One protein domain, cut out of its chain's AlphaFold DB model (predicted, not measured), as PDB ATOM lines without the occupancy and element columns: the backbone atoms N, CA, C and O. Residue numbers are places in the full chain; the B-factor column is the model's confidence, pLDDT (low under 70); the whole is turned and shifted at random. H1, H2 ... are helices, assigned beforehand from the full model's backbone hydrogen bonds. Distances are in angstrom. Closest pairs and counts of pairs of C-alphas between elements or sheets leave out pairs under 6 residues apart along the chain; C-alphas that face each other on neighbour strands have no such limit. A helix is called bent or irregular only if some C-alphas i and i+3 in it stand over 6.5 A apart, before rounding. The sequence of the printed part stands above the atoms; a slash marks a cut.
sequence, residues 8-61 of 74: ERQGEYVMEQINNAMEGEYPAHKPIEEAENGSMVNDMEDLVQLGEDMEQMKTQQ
ATOM      1  N   GLU A   8      22.404  -5.662 -13.522       87.31
ATOM      2  CA  GLU A   8      23.793  -5.192 -13.534       87.31
ATOM      3  C   GLU A   8      24.130  -4.432 -12.245       87.31
ATOM      4  O   GLU A   8      25.185  -4.652 -11.654       87.31
ATOM      5  N   ARG A   9      23.209  -3.585 -11.764       82.75
ATOM      6  CA  ARG A   9      23.374  -2.858 -10.495       82.75
ATOM      7  C   ARG A   9      23.417  -3.796  -9.293       82.75
ATOM      8  O   ARG A   9      24.244  -3.607  -8.406       82.75
ATOM      9  N   GLN A  10      22.560  -4.815  -9.273       77.19
ATOM     10  CA  GLN A  10      22.560  -5.815  -8.210       77.19
ATOM     11  C   GLN A  10      23.851  -6.646  -8.222       77.19
ATOM     12  O   GLN A  10      24.426  -6.897  -7.166       77.19
ATOM     13  N   GLY A  11      24.331  -7.039  -9.405       85.00
ATOM     14  CA  GLY A  11      25.583  -7.781  -9.552       85.00
ATOM     15  C   GLY A  11      26.798  -6.997  -9.052       85.00
ATOM     16  O   GLY A  11      27.632  -7.553  -8.341       85.00
ATOM     17  N   GLU A  12      26.877  -5.702  -9.368       86.00
ATOM     18  CA  GLU A  12      27.932  -4.816  -8.856       86.00
ATOM     19  C   GLU A  12      27.877  -4.680  -7.336       86.00
ATOM     20  O   GLU A  12      28.904  -4.857  -6.683       86.00
ATOM     21  N   TYR A  13      26.684  -4.457  -6.778       82.06
ATOM     22  CA  TYR A  13      26.485  -4.378  -5.333       82.06
ATOM     23  C   TYR A  13      26.974  -5.647  -4.632       82.06
ATOM     24  O   TYR A  13      27.765  -5.575  -3.702       82.06
ATOM     25  N   VAL A  14      26.570  -6.830  -5.103       82.62
ATOM     26  CA  VAL A  14      26.986  -8.103  -4.490       82.62
ATOM     27  C   VAL A  14      28.499  -8.314  -4.586       82.62
ATOM     28  O   VAL A  14      29.112  -8.790  -3.633       82.62
ATOM     29  N   MET A  15      29.123  -7.953  -5.708       84.56
ATOM     30  CA  MET A  15      30.576  -8.085  -5.862       84.56
ATOM     31  C   MET A  15      31.344  -7.143  -4.932       84.56
ATOM     32  O   MET A  15      32.356  -7.546  -4.364       84.56
ATOM     33  N   GLU A  16      30.859  -5.916  -4.746       84.00
ATOM     34  CA  GLU A  16      31.415  -4.966  -3.780       84.00
ATOM     35  C   GLU A  16      31.335  -5.517  -2.350       84.00
ATOM     36  O   GLU A  16      32.341  -5.543  -1.647       84.00
ATOM     37  N   GLN A  17      30.187  -6.080  -1.966       78.06
ATOM     38  CA  GLN A  17      29.994  -6.724  -0.663       78.06
ATOM     39  C   GLN A  17      30.979  -7.871  -0.409       78.06
ATOM     40  O   GLN A  17      31.565  -7.970   0.667       78.06
ATOM     41  N   ILE A  18      31.193  -8.730  -1.412       80.62
ATOM     42  CA  ILE A  18      32.143  -9.847  -1.314       80.62
ATOM     43  C   ILE A  18      33.570  -9.326  -1.117       80.62
ATOM     44  O   ILE A  18      34.306  -9.872  -0.296       80.62
ATOM     45  N   ASN A  19      33.963  -8.283  -1.848       83.62
ATOM     46  CA  ASN A  19      35.295  -7.694  -1.720       83.62
ATOM     47  C   ASN A  19      35.503  -7.063  -0.342       83.62
ATOM     48  O   ASN A  19      36.487  -7.390   0.315       83.62
ATOM     49  N   ASN A  20      34.549  -6.261   0.129       81.00
ATOM     50  CA  ASN A  20      34.629  -5.624   1.441       81.00
ATOM     51  C   ASN A  20      34.719  -6.682   2.554       81.00
ATOM     52  O   ASN A  20      35.615  -6.630   3.394       81.00
ATOM     53  N   ALA A  21      33.891  -7.733   2.492       76.38
ATOM     54  CA  ALA A  21      33.933  -8.831   3.458       76.38
ATOM     55  C   ALA A  21      35.277  -9.587   3.452       76.38
ATOM     56  O   ALA A  21      35.744 -10.019   4.507       76.38
ATOM     57  N   MET A  22      35.924  -9.744   2.288       78.19
ATOM     58  CA  MET A  22      37.279 -10.313   2.200       78.19
ATOM     59  C   MET A  22      38.340  -9.403   2.834       78.19
ATOM     60  O   MET A  22      39.331  -9.904   3.365       78.19
ATOM     61  N   GLU A  23      38.131  -8.089   2.789       84.06
ATOM     62  CA  GLU A  23      38.980  -7.077   3.428       84.06
ATOM     63  C   GLU A  23      38.662  -6.895   4.926       84.06
ATOM     64  O   GLU A  23      39.410  -6.234   5.645       84.06
ATOM     65  N   GLY A  24      37.609  -7.556   5.422       74.50
ATOM     66  CA  GLY A  24      37.125  -7.441   6.799       74.50
ATOM     67  C   GLY A  24      36.297  -6.180   7.053       74.50
ATOM     68  O   GLY A  24      36.010  -5.865   8.207       74.50
ATOM     69  N   GLU A  25      35.921  -5.465   5.995       72.12
ATOM     70  CA  GLU A  25      35.022  -4.320   6.041       72.12
ATOM     71  C   GLU A  25      33.591  -4.801   5.777       72.12
ATOM     72  O   GLU A  25      33.274  -5.342   4.719       72.12
ATOM     73  N   TYR A  26      32.705  -4.619   6.750       68.94
ATOM     74  CA  TYR A  26      31.277  -4.861   6.572       68.94
ATOM     75  C   TYR A  26      30.588  -3.515   6.344       68.94
ATOM     76  O   TYR A  26      30.976  -2.520   6.967       68.94
ATOM     77  N   PRO A  27      29.592  -3.432   5.448       69.94
ATOM     78  CA  PRO A  27      28.800  -2.219   5.328       69.94
ATOM     79  C   PRO A  27      28.146  -1.916   6.664       69.94
ATOM     80  O   PRO A  27      27.683  -2.823   7.352       69.94
ATOM     81  N   ALA A  28      28.056  -0.630   6.984       69.12
ATOM     82  CA  ALA A  28      27.285  -0.195   8.132       69.12
ATOM     83  C   ALA A  28      25.825  -0.662   8.012       69.12
ATOM     84  O   ALA A  28      25.260  -0.707   6.912       69.12
ATOM     85  N   HIS A  29      25.228  -0.960   9.164       69.56
ATOM     86  CA  HIS A  29      23.805  -1.238   9.288       69.56
ATOM     87  C   HIS A  29      22.978  -0.144   8.595       69.56
ATOM     88  O   HIS A  29      23.236   1.053   8.762       69.56
ATOM     89  N   LYS A  30      21.990  -0.566   7.801       73.56
ATOM     90  CA  LYS A  30      21.020   0.347   7.195       73.56
ATOM     91  C   LYS A  30      19.826   0.480   8.136       73.56
ATOM     92  O   LYS A  30      19.306  -0.555   8.545       73.56
ATOM     93  N   PRO A  31      19.350   1.703   8.417       72.94
ATOM     94  CA  PRO A  31      18.157   1.890   9.235       72.94
ATOM     95  C   PRO A  31      16.960   1.176   8.598       72.94
ATOM     96  O   PRO A  31      16.873   1.106   7.368       72.94
ATOM     97  N   ILE A  32      16.009   0.689   9.411       71.69
ATOM     98  CA  ILE A  32      14.860  -0.078   8.886       71.69
ATOM     99  C   ILE A  32      14.072   0.706   7.816       71.69
ATOM    100  O   ILE A  32      13.563   0.110   6.872       71.69
ATOM    101  N   GLU A  33      14.017   2.038   7.896       75.50
ATOM    102  CA  GLU A  33      13.350   2.899   6.902       75.50
ATOM    103  C   GLU A  33      13.926   2.768   5.478       75.50
ATOM    104  O   GLU A  33      13.213   2.968   4.494       75.50
ATOM    105  N   GLU A  34      15.210   2.422   5.367       72.31
ATOM    106  CA  GLU A  34      15.926   2.215   4.104       72.31
ATOM    107  C   GLU A  34      16.161   0.725   3.803       72.31
ATOM    108  O   GLU A  34      16.607   0.366   2.708       72.31
ATOM    109  N   ALA A  35      15.884  -0.151   4.771       71.94
ATOM    110  CA  ALA A  35      16.064  -1.583   4.634       71.94
ATOM    111  C   ALA A  35      14.960  -2.175   3.744       71.94
ATOM    112  O   ALA A  35      13.767  -2.100   4.034       71.94
ATOM    113  N   GLU A  36      15.359  -2.809   2.641       71.50
ATOM    114  CA  GLU A  36      14.419  -3.511   1.770       71.50
ATOM    115  C   GLU A  36      14.040  -4.873   2.370       71.50
ATOM    116  O   GLU A  36      14.888  -5.597   2.909       71.50
ATOM    117  N   ASN A  37      12.764  -5.254   2.239       63.94
ATOM    118  CA  ASN A  37      12.273  -6.569   2.652       63.94
ATOM    119  C   ASN A  37      13.081  -7.684   1.968       63.94
ATOM    120  O   ASN A  37      13.109  -7.780   0.741       63.94
ATOM    121  N   GLY A  38      13.700  -8.551   2.771       64.06
ATOM    122  CA  GLY A  38      14.575  -9.622   2.284       64.06
ATOM    123  C   GLY A  38      16.056  -9.243   2.180       64.06
ATOM    124  O   GLY A  38      16.844 -10.062   1.705       64.06
ATOM    125  N   SER A  39      16.454  -8.050   2.633       68.50
ATOM    126  CA  SER A  39      17.863  -7.743   2.893       68.50
ATOM    127  C   SER A  39      18.404  -8.598   4.050       68.50
ATOM    128  O   SER A  39      17.698  -8.907   5.010       68.50
ATOM    129  N   MET A  40      19.647  -9.063   3.910       70.00
ATOM    130  CA  MET A  40      20.337  -9.880   4.913       70.00
ATOM    131  C   MET A  40      21.080  -8.958   5.884       70.00
ATOM    132  O   MET A  40      21.682  -7.982   5.442       70.00
ATOM    133  N   VAL A  41      21.060  -9.289   7.176       75.25
ATOM    134  CA  VAL A  41      21.920  -8.655   8.189       75.25
ATOM    135  C   VAL A  41      23.393  -8.881   7.858       75.25
ATOM    136  O   VAL A  41      23.784  -9.977   7.446       75.25
ATOM    137  N   ASN A  42      24.206  -7.844   8.018       75.06
ATOM    138  CA  ASN A  42      25.608  -7.864   7.606       75.06
ATOM    139  C   ASN A  42      26.520  -8.429   8.704       75.06
ATOM    140  O   ASN A  42      27.500  -9.107   8.394       75.06
ATOM    141  N   ASP A  43      26.176  -8.205   9.977       77.81
ATOM    142  CA  ASP A  43      26.927  -8.692  11.137       77.81
ATOM    143  C   ASP A  43      26.045  -8.881  12.398       77.81
ATOM    144  O   ASP A  43      24.813  -8.870  12.348       77.81
ATOM    145  N   MET A  44      26.688  -9.145  13.543       78.75
ATOM    146  CA  MET A  44      26.007  -9.369  14.825       78.75
ATOM    147  C   MET A  44      25.513  -8.082  15.494       78.75
ATOM    148  O   MET A  44      24.577  -8.155  16.285       78.75
ATOM    149  N   GLU A  45      26.138  -6.936  15.229       78.69
ATOM    150  CA  GLU A  45      25.712  -5.643  15.772       78.69
ATOM    151  C   GLU A  45      24.463  -5.151  15.029       78.69
ATOM    152  O   GLU A  45      23.486  -4.754  15.660       78.69
ATOM    153  N   ASP A  46      24.441  -5.335  13.708       78.44
ATOM    154  CA  ASP A  46      23.294  -5.159  12.813       78.44
ATOM    155  C   ASP A  46      22.079  -5.980  13.291       78.44
ATOM    156  O   ASP A  46      20.971  -5.464  13.423       78.44
ATOM    157  N   LEU A  47      22.296  -7.241  13.685       79.94
ATOM    158  CA  LEU A  47      21.245  -8.081  14.272       79.94
ATOM    159  C   LEU A  47      20.649  -7.515  15.566       79.94
ATOM    160  O   LEU A  47      19.442  -7.636  15.784       79.94
ATOM    161  N   VAL A  48      21.485  -6.955  16.443       82.31
ATOM    162  CA  VAL A  48      21.030  -6.367  17.709       82.31
ATOM    163  C   VAL A  48      20.232  -5.097  17.432       82.31
ATOM    164  O   VAL A  48      19.120  -4.969  17.942       82.31
ATOM    165  N   GLN A  49      20.754  -4.218  16.575       80.31
ATOM    166  CA  GLN A  49      20.087  -2.971  16.205       80.31
ATOM    167  C   GLN A  49      18.738  -3.230  15.527       80.31
ATOM    168  O   GLN A  49      17.740  -2.616  15.890       80.31
ATOM    169  N   LEU A  50      18.668  -4.213  14.624       81.88
ATOM    170  CA  LEU A  50      17.416  -4.636  14.002       81.88
ATOM    171  C   LEU A  50      16.374  -5.075  15.044       81.88
ATOM    172  O   LEU A  50      15.191  -4.789  14.891       81.88
ATOM    173  N   GLY A  51      16.799  -5.765  16.107       79.38
ATOM    174  CA  GLY A  51      15.924  -6.147  17.217       79.38
ATOM    175  C   GLY A  51      15.331  -4.937  17.940       79.38
ATOM    176  O   GLY A  51      14.117  -4.873  18.127       79.38
ATOM    177  N   GLU A  52      16.172  -3.967  18.297       82.50
ATOM    178  CA  GLU A  52      15.749  -2.732  18.970       82.50
ATOM    179  C   GLU A  52      14.834  -1.873  18.093       82.50
ATOM    180  O   GLU A  52      13.854  -1.294  18.569       82.50
ATOM    181  N   ASP A  53      15.131  -1.794  16.801       79.50
ATOM    182  CA  ASP A  53      14.337  -1.031  15.849       79.50
ATOM    183  C   ASP A  53      12.968  -1.701  15.620       79.50
ATOM    184  O   ASP A  53      11.949  -1.016  15.537       79.50
ATOM    185  N   MET A  54      12.904  -3.040  15.600       77.56
ATOM    186  CA  MET A  54      11.635  -3.776  15.538       77.56
ATOM    187  C   MET A  54      10.785  -3.605  16.800       77.56
ATOM    188  O   MET A  54       9.567  -3.525  16.684       77.56
ATOM    189  N   GLU A  55      11.387  -3.525  17.990       74.69
ATOM    190  CA  GLU A  55      10.647  -3.229  19.229       74.69
ATOM    191  C   GLU A  55      10.044  -1.816  19.225       74.69
ATOM    192  O   GLU A  55       9.005  -1.570  19.838       74.69
ATOM    193  N   GLN A  56      10.683  -0.875  18.524       74.25
ATOM    194  CA  GLN A  56      10.177   0.489  18.354       74.25
ATOM    195  C   GLN A  56       9.099   0.595  17.269       74.25
ATOM    196  O   GLN A  56       8.315   1.552  17.268       74.25
ATOM    197  N   MET A  57       9.026  -0.376  16.358       72.62
ATOM    198  CA  MET A  57       7.963  -0.454  15.368       72.62
ATOM    199  C   MET A  57       6.691  -1.011  15.990       72.62
ATOM    200  O   MET A  57       6.587  -2.197  16.293       72.62
ATOM    201  N   LYS A  58       5.674  -0.156  16.107       64.56
ATOM    202  CA  LYS A  58       4.331  -0.611  16.462       64.56
ATOM    203  C   LYS A  58       3.814  -1.552  15.388       64.56
ATOM    204  O   LYS A  58       3.708  -1.193  14.213       64.56
ATOM    205  N   THR A  59       3.472  -2.761  15.797       66.38
ATOM    206  CA  THR A  59       2.789  -3.692  14.909       66.38
ATOM    207  C   THR A  59       1.332  -3.258  14.750       66.38
ATOM    208  O   THR A  59       0.729  -2.698  15.664       66.38
ATOM    209  N   GLN A  60       0.717  -3.554  13.601       60.75
ATOM    210  CA  GLN A  60      -0.698  -3.215  13.376       60.75
ATOM    211  C   GLN A  60      -1.628  -3.812  14.450       60.75
ATOM    212  O   GLN A  60      -2.677  -3.244  14.732       60.75
ATOM    213  N   GLN A  61      -1.234  -4.926  15.079       60.66
ATOM    214  CA  GLN A  61      -1.962  -5.523  16.203       60.66
ATOM    215  C   GLN A  61      -1.979  -4.622  17.444       60.66
ATOM    216  O   GLN A  61      -3.025  -4.468  18.070       60.66
TER     217      GLN A  61
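What this domain is: This is residues 8 to 61 of the 74 residues of an uncharacterized protein of Paenibacillus lutimineralis (UniProt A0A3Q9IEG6). Two separate helices, H1 and H2, are joined by a long looping stretch, residues 24 to 43, with open space between the helices. H1 stands at one end of the model and its first residues, 8 to 15, stick out; H2 runs roughly along the longest axis, toward the end where the short tail of residues 57 to 61 lies. The printed part has 54 residues with two named helices, H1 then H2 along the chain, and no named strand; its class is all helix. It is loose, with a radius of gyration of the C-alphas of 13.3 A, and flat, spanning 40 by 24 by 12 A.

How they stand to each other: H1, residues 8 to 23, is the longest helix, with 16 residues. Its residues 8 to 15 stand free, with no C-alpha 8 or more residues away along the chain within 10 A. H2, residues 44 to 56, is apart from H1: no C-alpha of the one is within 8 A of the other. The N-to-C direction of H1 has components 0.68, -0.17 and 0.71 along x, y and z; that of H2 has -0.90, 0.37 and 0.21. In H1 and H2 every O i to N i+4 pair is within hydrogen-bond range. Neither helix is bent.

Where its parts are: H1 begins at C-alpha 8, (23.793, -5.192, -13.534), and ends at C-alpha 23, (38.980, -7.077, 3.428), a length of 22.8 A. H2 runs 19.0 A from C-alpha 44 to C-alpha 56, at (10.177, 0.489, 18.354).

The domain as a whole: The two C-alphas farthest apart are those of Glu 23 and Gln 61, at 42.9 A. The printed part has no cut. The link from H1 to H2 is long, with 20 residues. The mean pLDDT of the printed part is 75.8; residues 26 to 29, 37 to 39 and 58 to 61 are under 70.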